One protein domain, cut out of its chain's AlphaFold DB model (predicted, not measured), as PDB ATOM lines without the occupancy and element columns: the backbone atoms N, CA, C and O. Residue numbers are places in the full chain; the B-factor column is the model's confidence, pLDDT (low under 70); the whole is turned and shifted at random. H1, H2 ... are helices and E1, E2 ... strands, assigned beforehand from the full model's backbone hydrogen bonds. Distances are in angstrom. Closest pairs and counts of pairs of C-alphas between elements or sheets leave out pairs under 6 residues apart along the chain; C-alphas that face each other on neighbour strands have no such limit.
ATOM      1  N   THR A 193      83.098 116.652 138.725       90.56
ATOM      2  CA  THR A 193      84.345 115.898 138.899       90.56
ATOM      3  C   THR A 193      84.556 115.006 137.685       90.56
ATOM      4  O   THR A 193      83.660 114.244 137.311       90.56
ATOM      5  N   LEU A 194      85.753 115.067 137.104       92.38
ATOM      6  CA  LEU A 194      86.135 114.220 135.981       92.38
ATOM      7  C   LEU A 194      86.921 113.004 136.470       92.38
ATOM      8  O   LEU A 194      87.762 113.089 137.365       92.38
ATOM      9  N   TYR A 195      86.675 111.868 135.835       92.81
ATOM     10  CA  TYR A 195      87.278 110.583 136.141       92.81
ATOM     11  C   TYR A 195      88.061 110.097 134.931       92.81
ATOM     12  O   TYR A 195      87.519 109.975 133.829       92.81
ATOM     13  N   ARG A 196      89.337 109.765 135.144       91.62
ATOM     14  CA  ARG A 196      90.148 109.062 134.150       91.62
ATOM     15  C   ARG A 196      89.926 107.563 134.306       91.62
ATOM     16  O   ARG A 196      90.440 106.935 135.238       91.62
ATOM     17  N   VAL A 197      89.170 106.987 133.382       91.56
ATOM     18  CA  VAL A 197      88.712 105.599 133.419       91.56
ATOM     19  C   VAL A 197      89.418 104.795 132.338       91.56
ATOM     20  O   VAL A 197      89.318 105.091 131.151       91.56
ATOM     21  N   VAL A 198      90.111 103.738 132.744       91.88
ATOM     22  CA  VAL A 198      90.683 102.747 131.832       91.88
ATOM     23  C   VAL A 198      89.698 101.596 131.707       91.88
ATOM     24  O   VAL A 198      89.283 101.031 132.715       91.88
ATOM     25  N   VAL A 199      89.338 101.228 130.483       91.12
ATOM     26  CA  VAL A 199      88.403 100.139 130.183       91.12
ATOM     27  C   VAL A 199      89.114  99.081 129.353       91.12
ATOM     28  O   VAL A 199      89.771  99.398 128.368       91.12
ATOM     29  N   SER A 200      88.969  97.819 129.745       91.44
ATOM     30  CA  SER A 200      89.410  96.636 129.010       91.44
ATOM     31  C   SER A 200      88.188  95.855 128.540       91.44
ATOM     32  O   SER A 200      87.534  95.151 129.321       91.44
ATOM     33  N   TYR A 201      87.908  95.935 127.245       89.69
ATOM     34  CA  TYR A 201      86.736  95.322 126.637       89.69
ATOM     35  C   TYR A 201      86.838  93.795 126.598       89.69
ATOM     36  O   TYR A 201      87.915  93.217 126.426       89.69
ATOM     37  N   ALA A 202      85.723  93.119 126.857       88.88
ATOM     38  CA  ALA A 202      85.594  91.680 126.679       88.88
ATOM     39  C   ALA A 202      85.596  91.324 125.190       88.88
ATOM     40  O   ALA A 202      85.054  92.059 124.370       88.88
ATOM     41  N   ILE A 203      86.172  90.170 124.864       85.75
ATOM     42  CA  ILE A 203      85.973  89.535 123.561       85.75
ATOM     43  C   ILE A 203      84.736  88.642 123.700       85.75
ATOM     44  O   ILE A 203      84.768  87.739 124.546       85.75
ATOM     45  N   PRO A 204      83.655  88.891 122.941       78.19
ATOM     46  CA  PRO A 204      82.457  88.061 122.998       78.19
ATOM     47  C   PRO A 204      82.796  86.583 122.776       78.19
ATOM     48  O   PRO A 204      83.540  86.251 121.858       78.19
ATOM     49  N   GLY A 205      82.276  85.704 123.633       77.56
ATOM     50  CA  GLY A 205      82.519  84.255 123.572       77.56
ATOM     51  C   GLY A 205      83.789  83.767 124.282       77.56
ATOM     52  O   GLY A 205      83.823  82.620 124.711       77.56
ATOM     53  N   GLU A 206      84.793  84.623 124.484       84.69
ATOM     54  CA  GLU A 206      86.020  84.265 125.222       84.69
ATOM     55  C   GLU A 206      86.031  84.827 126.650       84.69
ATOM     56  O   GLU A 206      86.558  84.212 127.576       84.69
ATOM     57  N   HIS A 207      85.452  86.015 126.841       86.88
ATOM     58  CA  HIS A 207      85.468  86.736 128.109       86.88
ATOM     59  C   HIS A 207      84.055  87.039 128.602       86.88
ATOM     60  O   HIS A 207      83.152  87.317 127.820       86.88
ATOM     61  N   PHE A 208      83.887  87.066 129.927       89.00
ATOM     62  CA  PHE A 208      82.567  87.213 130.541       89.00
ATOM     63  C   PHE A 208      82.153  88.650 130.868       89.00
ATOM     64  O   PHE A 208      80.981  88.855 131.118       89.00
ATOM     65  N   TYR A 209      83.054  89.630 130.957       90.81
ATOM     66  CA  TYR A 209      82.716  90.996 131.409       90.81
ATOM     67  C   TYR A 209      83.754  92.009 130.938       90.81
ATOM     68  O   TYR A 209      84.929  91.650 130.830       90.81
ATOM     69  N   ASN A 210      83.380  93.278 130.741       92.06
ATOM     70  CA  ASN A 210      84.368  94.355 130.609       92.06
ATOM     71  C   ASN A 210      84.959  94.683 131.982       92.06
ATOM     72  O   ASN A 210      84.233  94.741 132.974       92.06
ATOM     73  N   ALA A 211      86.269  94.903 132.044       92.69
ATOM     74  CA  ALA A 211      86.925  95.374 133.259       92.69
ATOM     75  C   ALA A 211      87.167  96.882 133.155       92.69
ATOM     76  O   ALA A 211      87.570  97.348 132.091       92.69
ATOM     77  N   TYR A 212      86.959  97.633 134.234       94.00
ATOM     78  CA  TYR A 212      87.274  99.060 134.273       94.00
ATOM     79  C   TYR A 212      88.004  99.450 135.558       94.00
ATOM     80  O   TYR A 212      87.793  98.845 136.607       94.00
ATOM     81  N   SER A 213      88.862 100.461 135.465       94.00
ATOM     82  CA  SER A 213      89.654 101.002 136.568       94.00
ATOM     83  C   SER A 213      89.601 102.521 136.527       94.00
ATOM     84  O   SER A 213      89.835 103.120 135.480       94.00
ATOM     85  N   ILE A 214      89.347 103.146 137.671       93.00
ATOM     86  CA  ILE A 214      89.469 104.597 137.838       93.00
ATOM     87  C   ILE A 214      90.908 104.860 138.269       93.00
ATOM     88  O   ILE A 214      91.357 104.305 139.269       93.00
ATOM     89  N   THR A 215      91.641 105.623 137.469       88.88
ATOM     90  CA  THR A 215      93.081 105.856 137.670       88.88
ATOM     91  C   THR A 215      93.365 107.201 138.309       88.88
ATOM     92  O   THR A 215      94.175 107.250 139.224       88.88
ATOM     93  N   ASP A 216      92.652 108.245 137.883       88.62
ATOM     94  CA  ASP A 216      92.775 109.597 138.421       88.62
ATOM     95  C   ASP A 216      91.388 110.236 138.569       88.62
ATOM     96  O   ASP A 216      90.456 109.919 137.819       88.62
ATOM     97  N   THR A 217      91.273 111.167 139.516       91.94
ATOM     98  CA  THR A 217      90.092 112.013 139.729       91.94
ATOM     99  C   THR A 217      90.506 113.475 139.675       91.94
ATOM    100  O   THR A 217      91.406 113.887 140.408       91.94
ATOM    101  N   VAL A 218      89.847 114.259 138.830       92.25
ATOM    102  CA  VAL A 218      90.136 115.681 138.630       92.25
ATOM    103  C   VAL A 218      88.971 116.501 139.166       92.25
ATOM    104  O   VAL A 218      87.845 116.402 138.677       92.25
ATOM    105  N   MET A 219      89.253 117.311 140.184       92.38
ATOM    106  CA  MET A 219      88.246 118.135 140.851       92.38
ATOM    107  C   MET A 219      87.713 119.239 139.921       92.38
ATOM    108  O   MET A 219      88.416 119.633 138.982       92.38
ATOM    109  N   PRO A 220      86.500 119.759 140.175       90.62
ATOM    110  CA  PRO A 220      85.976 120.943 139.495       90.62
ATOM    111  C   PRO A 220      86.943 122.126 139.587       90.62
ATOM    112  O   PRO A 220      87.615 122.291 140.609       90.62
ATOM    113  N   GLY A 228      98.599 109.369 132.486       80.50
ATOM    114  CA  GLY A 228      98.948 109.299 131.070       80.50
ATOM    115  C   GLY A 228      97.853 109.840 130.158       80.50
ATOM    116  O   GLY A 228      96.774 110.226 130.622       80.50
ATOM    117  N   ASN A 229      98.124 109.819 128.854       78.44
ATOM    118  CA  ASN A 229      97.216 110.328 127.832       78.44
ATOM    119  C   ASN A 229      95.856 109.619 127.843       78.44
ATOM    120  O   ASN A 229      95.712 108.467 128.266       78.44
ATOM    121  N   VAL A 230      94.851 110.352 127.378       78.25
ATOM    122  CA  VAL A 230      93.461 109.909 127.291       78.25
ATOM    123  C   VAL A 230      93.104 109.752 125.816       78.25
ATOM    124  O   VAL A 230      93.422 110.623 125.012       78.25
ATOM    125  N   ALA A 231      92.436 108.655 125.456       74.56
ATOM    126  CA  ALA A 231      92.006 108.411 124.080       74.56
ATOM    127  C   ALA A 231      90.755 109.228 123.718       74.56
ATOM    128  O   ALA A 231      90.644 109.736 122.605       74.56
ATOM    129  N   TYR A 232      89.824 109.389 124.664       76.62
ATOM    130  CA  TYR A 232      88.623 110.205 124.475       76.62
ATOM    131  C   TYR A 232      88.278 111.011 125.712       76.62
ATOM    132  O   TYR A 232      88.265 110.480 126.818       76.62
ATOM    133  N   SER A 233      87.909 112.267 125.503       80.19
ATOM    134  CA  SER A 233      87.454 113.156 126.569       80.19
ATOM    135  C   SER A 233      85.995 113.521 126.346       80.19
ATOM    136  O   SER A 233      85.594 113.705 125.199       80.19
ATOM    137  N   MET A 234      85.207 113.559 127.421       78.44
ATOM    138  CA  MET A 234      83.770 113.873 127.430       78.44
ATOM    139  C   MET A 234      82.971 113.123 126.362       78.44
ATOM    140  O   MET A 234      82.076 113.655 125.709       78.44
ATOM    141  N   ARG A 235      83.328 111.854 126.152       77.25
ATOM    142  CA  ARG A 235      82.611 110.950 125.258       77.25
ATOM    143  C   ARG A 235      82.084 109.775 126.046       77.25
ATOM    144  O   ARG A 235      82.785 109.212 126.884       77.25
ATOM    145  N   LEU A 236      80.877 109.380 125.679       81.12
ATOM    146  CA  LEU A 236      80.229 108.197 126.199       81.12
ATOM    147  C   LEU A 236      81.110 106.957 126.003       81.12
ATOM    148  O   LEU A 236      81.645 106.720 124.915       81.12
ATOM    149  N   ILE A 237      81.243 106.171 127.070       85.88
ATOM    150  CA  ILE A 237      81.989 104.913 127.053       85.88
ATOM    151  C   ILE A 237      81.093 103.858 126.393       85.88
ATOM    152  O   ILE A 237      80.063 103.492 126.966       85.88
ATOM    153  N   PRO A 238      81.451 103.338 125.205       85.44
ATOM    154  CA  PRO A 238      80.626 102.344 124.540       85.44
ATOM    155  C   PRO A 238      80.600 101.039 125.352       85.44
ATOM    156  O   PRO A 238      81.595 100.712 126.003       85.44
ATOM    157  N   PRO A 239      79.504 100.261 125.296       84.00
ATOM    158  CA  PRO A 239      79.379  99.004 126.040       84.00
ATOM    159  C   PRO A 239      80.244  97.871 125.466       84.00
ATOM    160  O   PRO A 239      80.585  96.927 126.179       84.00
ATOM    161  N   LEU A 240      80.616  97.952 124.187       82.75
ATOM    162  CA  LEU A 240      81.415  96.950 123.489       82.75
ATOM    163  C   LEU A 240      82.391  97.629 122.526       82.75
ATOM    164  O   LEU A 240      82.092  98.677 121.958       82.75
ATOM    165  N   MET A 241      83.545  96.999 122.316       79.94
ATOM    166  CA  MET A 241      84.483  97.350 121.253       79.94
ATOM    167  C   MET A 241      85.008  96.084 120.576       79.94
ATOM    168  O   MET A 241      85.113  95.042 121.230       79.94
ATOM    169  N   PRO A 242      85.383  96.165 119.287       76.12
ATOM    170  CA  PRO A 242      86.002  95.047 118.598       76.12
ATOM    171  C   PRO A 242      87.340  94.694 119.262       76.12
ATOM    172  O   PRO A 242      88.031  95.598 119.749       76.12
ATOM    173  N   PRO A 243      87.731  93.408 119.274       76.94
ATOM    174  CA  PRO A 243      89.051  93.008 119.733       76.94
ATOM    175  C   PRO A 243      90.131  93.650 118.866       76.94
ATOM    176  O   PRO A 243      89.972  93.831 117.656       76.94
ATOM    177  N   SER A 244      91.249  93.976 119.497       74.88
ATOM    178  CA  SER A 244      92.443  94.425 118.795       74.88
ATOM    179  C   SER A 244      93.226  93.189 118.353       74.88
ATOM    180  O   SER A 244      93.223  92.173 119.048       74.88
ATOM    181  N   ASN A 245      93.873  93.247 117.189       68.81
ATOM    182  CA  ASN A 245      94.612  92.114 116.632       68.81
ATOM    183  C   ASN A 245      96.068  92.508 116.394       68.81
ATOM    184  O   ASN A 245      96.348  93.520 115.752       68.81
ATOM    185  N   ILE A 246      96.988  91.701 116.917       63.22
ATOM    186  CA  ILE A 246      98.409  91.762 116.577       63.22
ATOM    187  C   ILE A 246      98.822  90.355 116.143       63.22
ATOM    188  O   ILE A 246      98.644  89.384 116.880       63.22
ATOM    189  N   LYS A 247      99.397  90.256 114.936       61.97
ATOM    190  CA  LYS A 247     100.007  89.032 114.384       61.97
ATOM    191  C   LYS A 247      99.099  87.788 114.454       61.97
ATOM    192  O   LYS A 247      99.576  86.696 114.739       61.97
ATOM    193  N   GLY A 248      97.799  87.948 114.197       63.44
ATOM    194  CA  GLY A 248      96.853  86.827 114.135       63.44
ATOM    195  C   GLY A 248      96.289  86.384 115.486       63.44
ATOM    196  O   GLY A 248      95.493  85.453 115.521       63.44
ATOM    197  N   THR A 249      96.640  87.066 116.580       69.00
ATOM    198  CA  THR A 249      96.032  86.848 117.901       69.00
ATOM    199  C   THR A 249      95.154  88.030 118.289       69.00
ATOM    200  O   THR A 249      95.574  89.190 118.205       69.00
ATOM    201  N   ASN A 250      93.920  87.733 118.696       74.50
ATOM    202  CA  ASN A 250      92.994  88.722 119.231       74.50
ATOM    203  C   ASN A 250      93.300  88.953 120.711       74.50
ATOM    204  O   ASN A 250      93.533  88.009 121.464       74.50
ATOM    205  N   TYR A 251      93.273  90.207 121.139       78.81
ATOM    206  CA  TYR A 251      93.392  90.570 122.543       78.81
ATOM    207  C   TYR A 251      92.376  91.644 122.917       78.81
ATOM    208  O   TYR A 251      91.776  92.323 122.075       78.81
ATOM    209  N   ARG A 252      92.164  91.772 124.229       83.38
ATOM    210  CA  ARG A 252      91.222  92.727 124.807       83.38
ATOM    211  C   ARG A 252      91.639  94.146 124.450       83.38
ATOM    212  O   ARG A 252      92.718  94.597 124.832       83.38
ATOM    213  N   THR A 253      90.757  94.855 123.763       83.75
ATOM    214  CA  THR A 253      90.946  96.269 123.450       83.75
ATOM    215  C   THR A 253      90.913  97.079 124.738       83.75
ATOM    216  O   THR A 253      89.955  96.969 125.506       83.75
ATOM    217  N   LYS A 254      91.948  97.890 124.981       86.62
ATOM    218  CA  LYS A 254      91.978  98.824 126.109       86.62
ATOM    219  C   LYS A 254      91.825 100.260 125.625       86.62
ATOM    220  O   LYS A 254      92.333 100.626 124.561       86.62
ATOM    221  N   ARG A 255      91.108 101.070 126.396       85.38
ATOM    222  CA  ARG A 255      90.896 102.495 126.125       85.38
ATOM    223  C   ARG A 255      90.898 103.295 127.410       85.38
ATOM    224  O   ARG A 255      90.494 102.793 128.454       85.38
ATOM    225  N   VAL A 256      91.338 104.540 127.296       88.00
ATOM    226  CA  VAL A 256      91.341 105.508 128.390       88.00
ATOM    227  C   VAL A 256      90.342 106.600 128.047       88.00
ATOM    228  O   VAL A 256      90.457 107.234 126.997       88.00
ATOM    229  N   PHE A 257      89.378 106.807 128.928       88.69
ATOM    230  CA  PHE A 257      88.342 107.820 128.808       88.69
ATOM    231  C   PHE A 257      88.486 108.837 129.937       88.69
ATOM    232  O   PHE A 257      88.825 108.470 131.061       88.69
ATOM    233  N   LEU A 258      88.211 110.100 129.645       89.88
ATOM    234  CA  LEU A 258      87.996 111.147 130.636       89.88
ATOM    235  C   LEU A 258      86.514 111.507 130.593       89.88
ATOM    236  O   LEU A 258      86.036 111.990 129.568       89.88
ATOM    237  N   VAL A 259      85.791 111.215 131.668       90.12
ATOM    238  CA  VAL A 259      84.326 111.326 131.726       90.12
ATOM    239  C   VAL A 259      83.869 111.927 133.045       90.12
ATOM    240  O   VAL A 259      84.582 111.843 134.041       90.12
ATOM    241  N   ASP A 260      82.672 112.498 133.067       90.88
ATOM    242  CA  ASP A 260      82.006 112.883 134.310       90.88
ATOM    243  C   ASP A 260      81.400 111.668 135.045       90.88
ATOM    244  O   ASP A 260      81.438 110.518 134.587       90.88
ATOM    245  N   ALA A 261      80.830 111.928 136.223       89.88
ATOM    246  CA  ALA A 261      80.167 110.910 137.033       89.88
ATOM    247  C   ALA A 261      78.946 110.283 136.335       89.88
ATOM    248  O   ALA A 261      78.643 109.110 136.563       89.88
ATOM    249  N   SER A 262      78.229 111.049 135.509       88.31
ATOM    250  CA  SER A 262      76.999 110.596 134.862       88.31
ATOM    251  C   SER A 262      77.290 109.560 133.774       88.31
ATOM    252  O   SER A 262      76.686 108.485 133.762       88.31
ATOM    253  N   GLU A 263      78.290 109.824 132.935       87.44
ATOM    254  CA  GLU A 263      78.742 108.933 131.869       87.44
ATOM    255  C   GLU A 263      79.435 107.689 132.437       87.44
ATOM    256  O   GLU A 263      79.225 106.573 131.951       87.44
ATOM    257  N   LEU A 264      80.189 107.841 133.532       91.62
ATOM    258  CA  LEU A 264      80.730 106.697 134.260       91.62
ATOM    259  C   LEU A 264      79.607 105.798 134.802       91.62
ATOM    260  O   LEU A 264      79.619 104.591 134.565       91.62
ATOM    261  N   ASN A 265      78.607 106.369 135.477       91.19
ATOM    262  CA  ASN A 265      77.475 105.601 136.001       91.19
ATOM    263  C   ASN A 265      76.679 104.919 134.882       91.19
ATOM    264  O   ASN A 265      76.284 103.758 135.014       91.19
ATOM    265  N   ARG A 266      76.504 105.594 133.743       88.94
ATOM    266  CA  ARG A 266      75.877 105.008 132.556       88.94
ATOM    267  C   ARG A 266      76.631 103.773 132.068       88.94
ATOM    268  O   ARG A 266      75.998 102.772 131.742       88.94
ATOM    269  N   PHE A 267      77.960 103.798 132.076       89.94
ATOM    270  CA  PHE A 267      78.753 102.621 131.735       89.94
ATOM    271  C   PHE A 267      78.653 101.503 132.781       89.94
ATOM    272  O   PHE A 267      78.563 100.331 132.419       89.94
ATOM    273  N   VAL A 268      78.664 101.837 134.071       90.44
ATOM    274  CA  VAL A 268      78.661 100.843 135.156       90.44
ATOM    275  C   VAL A 268      77.328 100.106 135.259       90.44
ATOM    276  O   VAL A 268      77.323  98.880 135.381       90.44
ATOM    277  N   SER A 269      76.212 100.832 135.204       87.06
ATOM    278  CA  SER A 269      74.878 100.279 135.477       87.06
ATOM    279  C   SER A 269      73.826 100.588 134.415       87.06
ATOM    280  O   SER A 269      72.741 100.019 134.464       87.06
ATOM    281  N   GLY A 270      74.103 101.488 133.471       84.62
ATOM    282  CA  GLY A 270      73.129 101.905 132.457       84.62
ATOM    283  C   GLY A 270      72.978 100.936 131.282       84.62
ATOM    284  O   GLY A 270      71.956 100.972 130.600       84.62
ATOM    285  N   TYR A 271      73.960 100.063 131.037       85.44
ATOM    286  CA  TYR A 271      73.904  99.084 129.950       85.44
ATOM    287  C   TYR A 271      73.442  97.708 130.420       85.44
ATOM    288  O   TYR A 271      74.027  97.104 131.319       85.44
ATOM    289  N   ASP A 272      72.451  97.158 129.720       86.38
ATOM    290  CA  ASP A 272      72.068  95.754 129.842       86.38
ATOM    291  C   ASP A 272      73.070  94.864 129.084       86.38
ATOM    292  O   ASP A 272      72.886  94.506 127.918       86.38
ATOM    293  N   MET A 273      74.168  94.527 129.765       86.50
ATOM    294  CA  MET A 273      75.253  93.703 129.217       86.50
ATOM    295  C   MET A 273      74.806  92.275 128.866       86.50
ATOM    296  O   MET A 273      75.447  91.624 128.039       86.50
ATOM    297  N   SER A 274      73.688  91.800 129.431       85.62
ATOM    298  CA  SER A 274      73.182  90.446 129.184       85.62
ATOM    299  C   SER A 274      72.778  90.242 127.721       85.62
ATOM    300  O   SER A 274      73.031  89.180 127.152       85.62
ATOM    301  N   ARG A 275      72.275  91.299 127.063       83.25
ATOM    302  CA  ARG A 275      71.959  91.308 125.623       83.25
ATOM    303  C   ARG A 275      73.181  91.088 124.738       83.25
ATOM    304  O   ARG A 275      73.039  90.684 123.590       83.25
ATOM    305  N   LEU A 276      74.373  91.356 125.266       80.06
ATOM    306  CA  LEU A 276      75.654  91.164 124.588       80.06
ATOM    307  C   LEU A 276      76.306  89.820 124.944       80.06
ATOM    308  O   LEU A 276      77.446  89.577 124.556       80.06
ATOM    309  N   GLY A 277      75.620  88.961 125.710       84.19
ATOM    310  CA  GLY A 277      76.188  87.719 126.235       84.19
ATOM    311  C   GLY A 277      77.254  87.950 127.311       84.19
ATOM    312  O   GLY A 277      78.084  87.074 127.554       84.19
ATOM    313  N   LEU A 278      77.257  89.128 127.944       87.50
ATOM    314  CA  LEU A 278      78.240  89.532 128.943       87.50
ATOM    315  C   LEU A 278      77.582  89.720 130.319       87.50
ATOM    316  O   LEU A 278      76.426  90.112 130.456       87.50
ATOM    317  N   LYS A 279      78.355  89.456 131.367       90.88
ATOM    318  CA  LYS A 279      78.057  89.827 132.751       90.88
ATOM    319  C   LYS A 279      78.265  91.339 132.944       90.88
ATOM    320  O   LYS A 279      78.978  91.959 132.148       90.88
ATOM    321  N   PRO A 280      77.692  91.928 134.012       91.62
ATOM    322  CA  PRO A 280      77.892  93.336 134.342       91.62
ATOM    323  C   PRO A 280      79.367  93.747 134.382       91.62
ATOM    324  O   PRO A 280      80.243  92.951 134.741       91.62
ATOM    325  N   ASN A 281      79.630  95.005 134.023       92.75
ATOM    326  CA  ASN A 281      80.975  95.570 133.993       92.75
ATOM    327  C   ASN A 281      81.610  95.508 135.390       92.75
ATOM    328  O   ASN A 281      80.989  95.859 136.393       92.75
ATOM    329  N   LYS A 282      82.863  95.054 135.463       93.75
ATOM    330  CA  LYS A 282      83.550  94.781 136.728       93.75
ATOM    331  C   LYS A 282      84.613  95.833 137.017       93.75
ATOM    332  O   LYS A 282      85.530  96.019 136.216       93.75
ATOM    333  N   TYR A 283      84.539  96.437 138.199       94.50
ATOM    334  CA  TYR A 283      85.617  97.276 138.709       94.50
ATOM    335  C   TYR A 283      86.843  96.425 139.063       94.50
ATOM    336  O   TYR A 283      86.733  95.379 139.710       94.50
ATOM    337  N   VAL A 284      88.017  96.886 138.649       93.19
ATOM    338  CA  VAL A 284      89.317  96.323 139.014       93.19
ATOM    339  C   VAL A 284      90.234  97.443 139.490       93.19
ATOM    340  O   VAL A 284      90.124  98.580 139.040       93.19
ATOM    341  N   LYS A 285      91.147  97.115 140.409       89.31
ATOM    342  CA  LYS A 285      92.027  98.100 141.054       89.31
ATOM    343  C   LYS A 285      93.011  98.753 140.080       89.31
ATOM    344  O   LYS A 285      93.355  99.914 140.255       89.31
ATOM    345  N   GLU A 286      93.494  97.996 139.099       86.81
ATOM    346  CA  GLU A 286      94.427  98.496 138.096       86.81
ATOM    347  C   GLU A 286      94.305  97.694 136.798       86.81
ATOM    348  O   GLU A 286      94.029  96.491 136.808       86.81
ATOM    349  N   ILE A 287      94.524  98.374 135.672       86.81
ATOM    350  CA  ILE A 287      94.649  97.777 134.344       86.81
ATOM    351  C   ILE A 287      95.968  98.270 133.755       86.81
ATOM    352  O   ILE A 287      96.207  99.472 133.706       86.81
ATOM    353  N   ASP A 288      96.809  97.351 133.280       82.44
ATOM    354  CA  ASP A 288      98.050  97.716 132.592       82.44
ATOM    355  C   ASP A 288      97.754  98.452 131.273       82.44
ATOM    356  O   ASP A 288      97.082  97.910 130.386       82.44
ATOM    357  N   GLU A 289      98.273  99.670 131.147       76.56
ATOM    358  CA  GLU A 289      98.074 100.569 130.008       76.56
ATOM    359  C   GLU A 289      99.108 100.354 128.881       76.56
ATOM    360  O   GLU A 289      98.882 100.798 127.759       76.56
ATOM    361  N   ARG A 290     100.221  99.642 129.128       67.38
ATOM    362  CA  ARG A 290     101.416  99.678 128.256       67.38
ATOM    363  C   ARG A 290     101.259  99.032 126.875       67.38
ATOM    364  O   ARG A 290     101.888  99.487 125.929       67.38
ATOM    365  N   ASN A 291     100.455  97.972 126.749       56.50
ATOM    366  CA  ASN A 291     100.550  97.054 125.598       56.50
ATOM    367  C   ASN A 291      99.260  96.866 124.779       56.50
ATOM    368  O   ASN A 291      99.244  96.049 123.864       56.50
ATOM    369  N   ALA A 292      98.167  97.567 125.097       53.50
ATOM    370  CA  ALA A 292      96.872  97.316 124.440       53.50
ATOM    371  C   ALA A 292      96.021  98.572 124.179       53.50
ATOM    372  O   ALA A 292      94.816  98.461 123.937       53.50
ATOM    373  N   ILE A 293      96.648  99.750 124.207       61.81
ATOM    374  CA  ILE A 293      96.066 100.994 123.699       61.81
ATOM    375  C   ILE A 293      96.610 101.168 122.268       61.81
ATOM    376  O   ILE A 293      97.806 101.408 122.106       61.81
ATOM    377  N   PRO A 294      95.796 100.982 121.216       54.66
ATOM    378  CA  PRO A 294      96.191 101.229 119.838       54.66
ATOM    379  C   PRO A 294      96.668 102.670 119.689       54.66
ATOM    380  O   PRO A 294      95.991 103.596 120.127       54.66
ATOM    381  N   VAL A 295      97.826 102.838 119.050       50.09
ATOM    382  CA  VAL A 295      98.475 104.142 118.827       50.09
ATOM    383  C   VAL A 295      97.639 105.044 117.912       50.09
ATOM    384  O   VAL A 295      97.714 106.263 118.007       50.09
ATOM    385  N   LYS A 296      96.824 104.452 117.033       49.66
ATOM    386  CA  LYS A 296      95.930 105.164 116.121       49.66
ATOM    387  C   LYS A 296      94.702 104.308 115.852       49.66
ATOM    388  O   LYS A 296      94.804 103.084 115.748       49.66
ATOM    389  N   GLU A 297      93.545 104.943 115.781       55.72
ATOM    390  CA  GLU A 297      92.273 104.262 115.614       55.72
ATOM    391  C   GLU A 297      91.700 104.456 114.218       55.72
ATOM    392  O   GLU A 297      91.912 105.482 113.581       55.72
ATOM    393  N   ASP A 298      90.948 103.459 113.762       54.28
ATOM    394  CA  ASP A 298      90.124 103.572 112.572       54.28
ATOM    395  C   ASP A 298      88.841 104.345 112.924       54.28
ATOM    396  O   ASP A 298      87.878 103.784 113.462       54.28
ATOM    397  N   SER A 299      88.854 105.652 112.655       54.25
ATOM    398  CA  SER A 299      87.752 106.595 112.890       54.25
ATOM    399  C   SER A 299      86.411 106.081 112.354       54.25
ATOM    400  O   SER A 299      85.368 106.283 112.976       54.25
ATOM    401  N   TRP A 300      86.437 105.351 111.236       55.22
ATOM    402  CA  TRP A 300      85.256 104.765 110.606       55.22
ATOM    403  C   TRP A 300      84.620 103.666 111.460       55.22
ATOM    404  O   TRP A 300      83.399 103.628 111.635       55.22
ATOM    405  N   ARG A 301      85.436 102.785 112.051       59.75
ATOM    406  CA  ARG A 301      84.934 101.729 112.939       59.75
ATOM    407  C   ARG A 301      84.242 102.329 114.156       59.75
ATOM    408  O   ARG A 301      83.155 101.880 114.505       59.75
ATOM    409  N   LEU A 302      84.820 103.358 114.769       59.56
ATOM    410  CA  LEU A 302      84.198 104.056 115.898       59.56
ATOM    411  C   LEU A 302      82.846 104.685 115.559       59.56
ATOM    412  O   LEU A 302      81.910 104.573 116.349       59.56
ATOM    413  N   GLU A 303      82.755 105.355 114.410       61.50
ATOM    414  CA  GLU A 303      81.533 106.007 113.928       61.50
ATOM    415  C   GLU A 303      80.396 104.986 113.777       61.50
ATOM    416  O   GLU A 303      79.273 105.211 114.231       61.50
ATOM    417  N   ILE A 304      80.712 103.824 113.199       61.78
ATOM    418  CA  ILE A 304      79.782 102.702 113.055       61.78
ATOM    419  C   ILE A 304      79.311 102.219 114.428       61.78
ATOM    420  O   ILE A 304      78.110 102.102 114.655       61.78
ATOM    421  N   TRP A 305      80.227 101.976 115.366       62.47
ATOM    422  CA  TRP A 305      79.856 101.489 116.699       62.47
ATOM    423  C   TRP A 305      79.010 102.492 117.480       62.47
ATOM    424  O   TRP A 305      78.067 102.085 118.159       62.47
ATOM    425  N   ARG A 306      79.294 103.792 117.343       60.41
ATOM    426  CA  ARG A 306      78.443 104.848 117.898       60.41
ATOM    427  C   ARG A 306      77.024 104.700 117.348       60.41
ATOM    428  O   ARG A 306      76.114 104.426 118.121       60.41
ATOM    429  N   LYS A 307      76.853 104.727 116.024       62.72
ATOM    430  CA  LYS A 307      75.535 104.599 115.375       62.72
ATOM    431  C   LYS A 307      74.771 103.342 115.799       62.72
ATOM    432  O   LYS A 307      73.582 103.417 116.094       62.72
ATOM    433  N   PHE A 308      75.453 102.199 115.893       60.22
ATOM    434  CA  PHE A 308      74.816 100.924 116.237       60.22
ATOM    435  C   PHE A 308      74.308 100.838 117.684       60.22
ATOM    436  O   PHE A 308      73.309 100.163 117.919       60.22
ATOM    437  N   TYR A 309      74.963 101.493 118.648       56.09
ATOM    438  CA  TYR A 309      74.647 101.314 120.075       56.09
ATOM    439  C   TYR A 309      74.122 102.567 120.776       56.09
ATOM    440  O   TYR A 309      73.564 102.447 121.867       56.09
ATOM    441  N   THR A 310      74.259 103.750 120.175       53.38
ATOM    442  CA  THR A 310      73.641 104.987 120.680       53.38
ATOM    443  C   THR A 310      72.374 105.381 119.924       53.38
ATOM    444  O   THR A 310      71.673 106.273 120.391       53.38
ATOM    445  N   GLY A 311      72.042 104.708 118.811       48.00
ATOM    446  CA  GLY A 311      70.818 104.962 118.037       48.00
ATOM    447  C   GLY A 311      70.758 106.350 117.385       48.00
ATOM    448  O   GLY A 311      69.674 106.807 117.035       48.00
TER     449      GLY A 311
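AT A GLANCE: This is residues 193 to 220 and 228 to 311 of the 312 residues of an uncharacterized protein of Muribaculaceae bacterium (UniProt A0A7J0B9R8). A strongly twisted three-stranded sheet, E2 - E1 - E5, has H1 over one face; the small hairpin E3 and E4 extends from one end, where E4 runs on into E5. H3 lies beyond the E5 edge, apart from the sheet, after a long unnamed link. The 112 printed residues have five strands, then three helices, in the order E1 E2 E3 E4 E5 H1 H2 H3; both sheets are antiparallel. The class is mixed, with under half of the residues in named elements. The whole is compact, radius of gyration of the C-alphas 13.5 A, spanning 43 by 30 by 29 A.

IN THESE COORDINATES: Find C-alpha 194 at (86.135, 114.220, 135.981), where E1, residues 194 to 200, begins and runs 19.2 A. E2 is residues 211 to 218, 21.2 A; E5 is 254 to 260, 19.1 A. E3 is 244 to 246 and E4 249 to 251. H1 is 261 to 270, 12.3 A; H2 is 273 to 276; H3, 299 to 310, runs 16.2 A to C-alpha 310 at (73.641, 104.987, 120.680).

HOW THE PARTS SIT: Look between E1 and E5 for N 197 and O 257, 2.8 A; between E2 and E1 for N 213 and O 198, 2.8 A; in the hairpin E3 and E4 for N 251 and O 244, 2.9 A. H1 is on the larger sheet at a height of 10.5 A, over E1 and along it at 12 degrees on the local plane; E2 and E5 only just miss, with 2 C-alphas each. The closest C-alphas of E1 and H1 are those of Leu 194 and Ala 261, 6.9 A. H2 and H3 are not on that sheet and touch no helix. In H1 and H3 every O i to N i+4 pair is within hydrogen-bond range; H2 is too short for one.

THE WHOLE: The C-alphas of Pro 220 and Gly 248 are farthest apart, 43.9 A. Residues 221 to 227 are not printed; C-alphas 220 and 228 are 19.4 A apart. The link H2 to H3 is long. Residues 245 to 249 and 290 to 311 have pLDDT under 70.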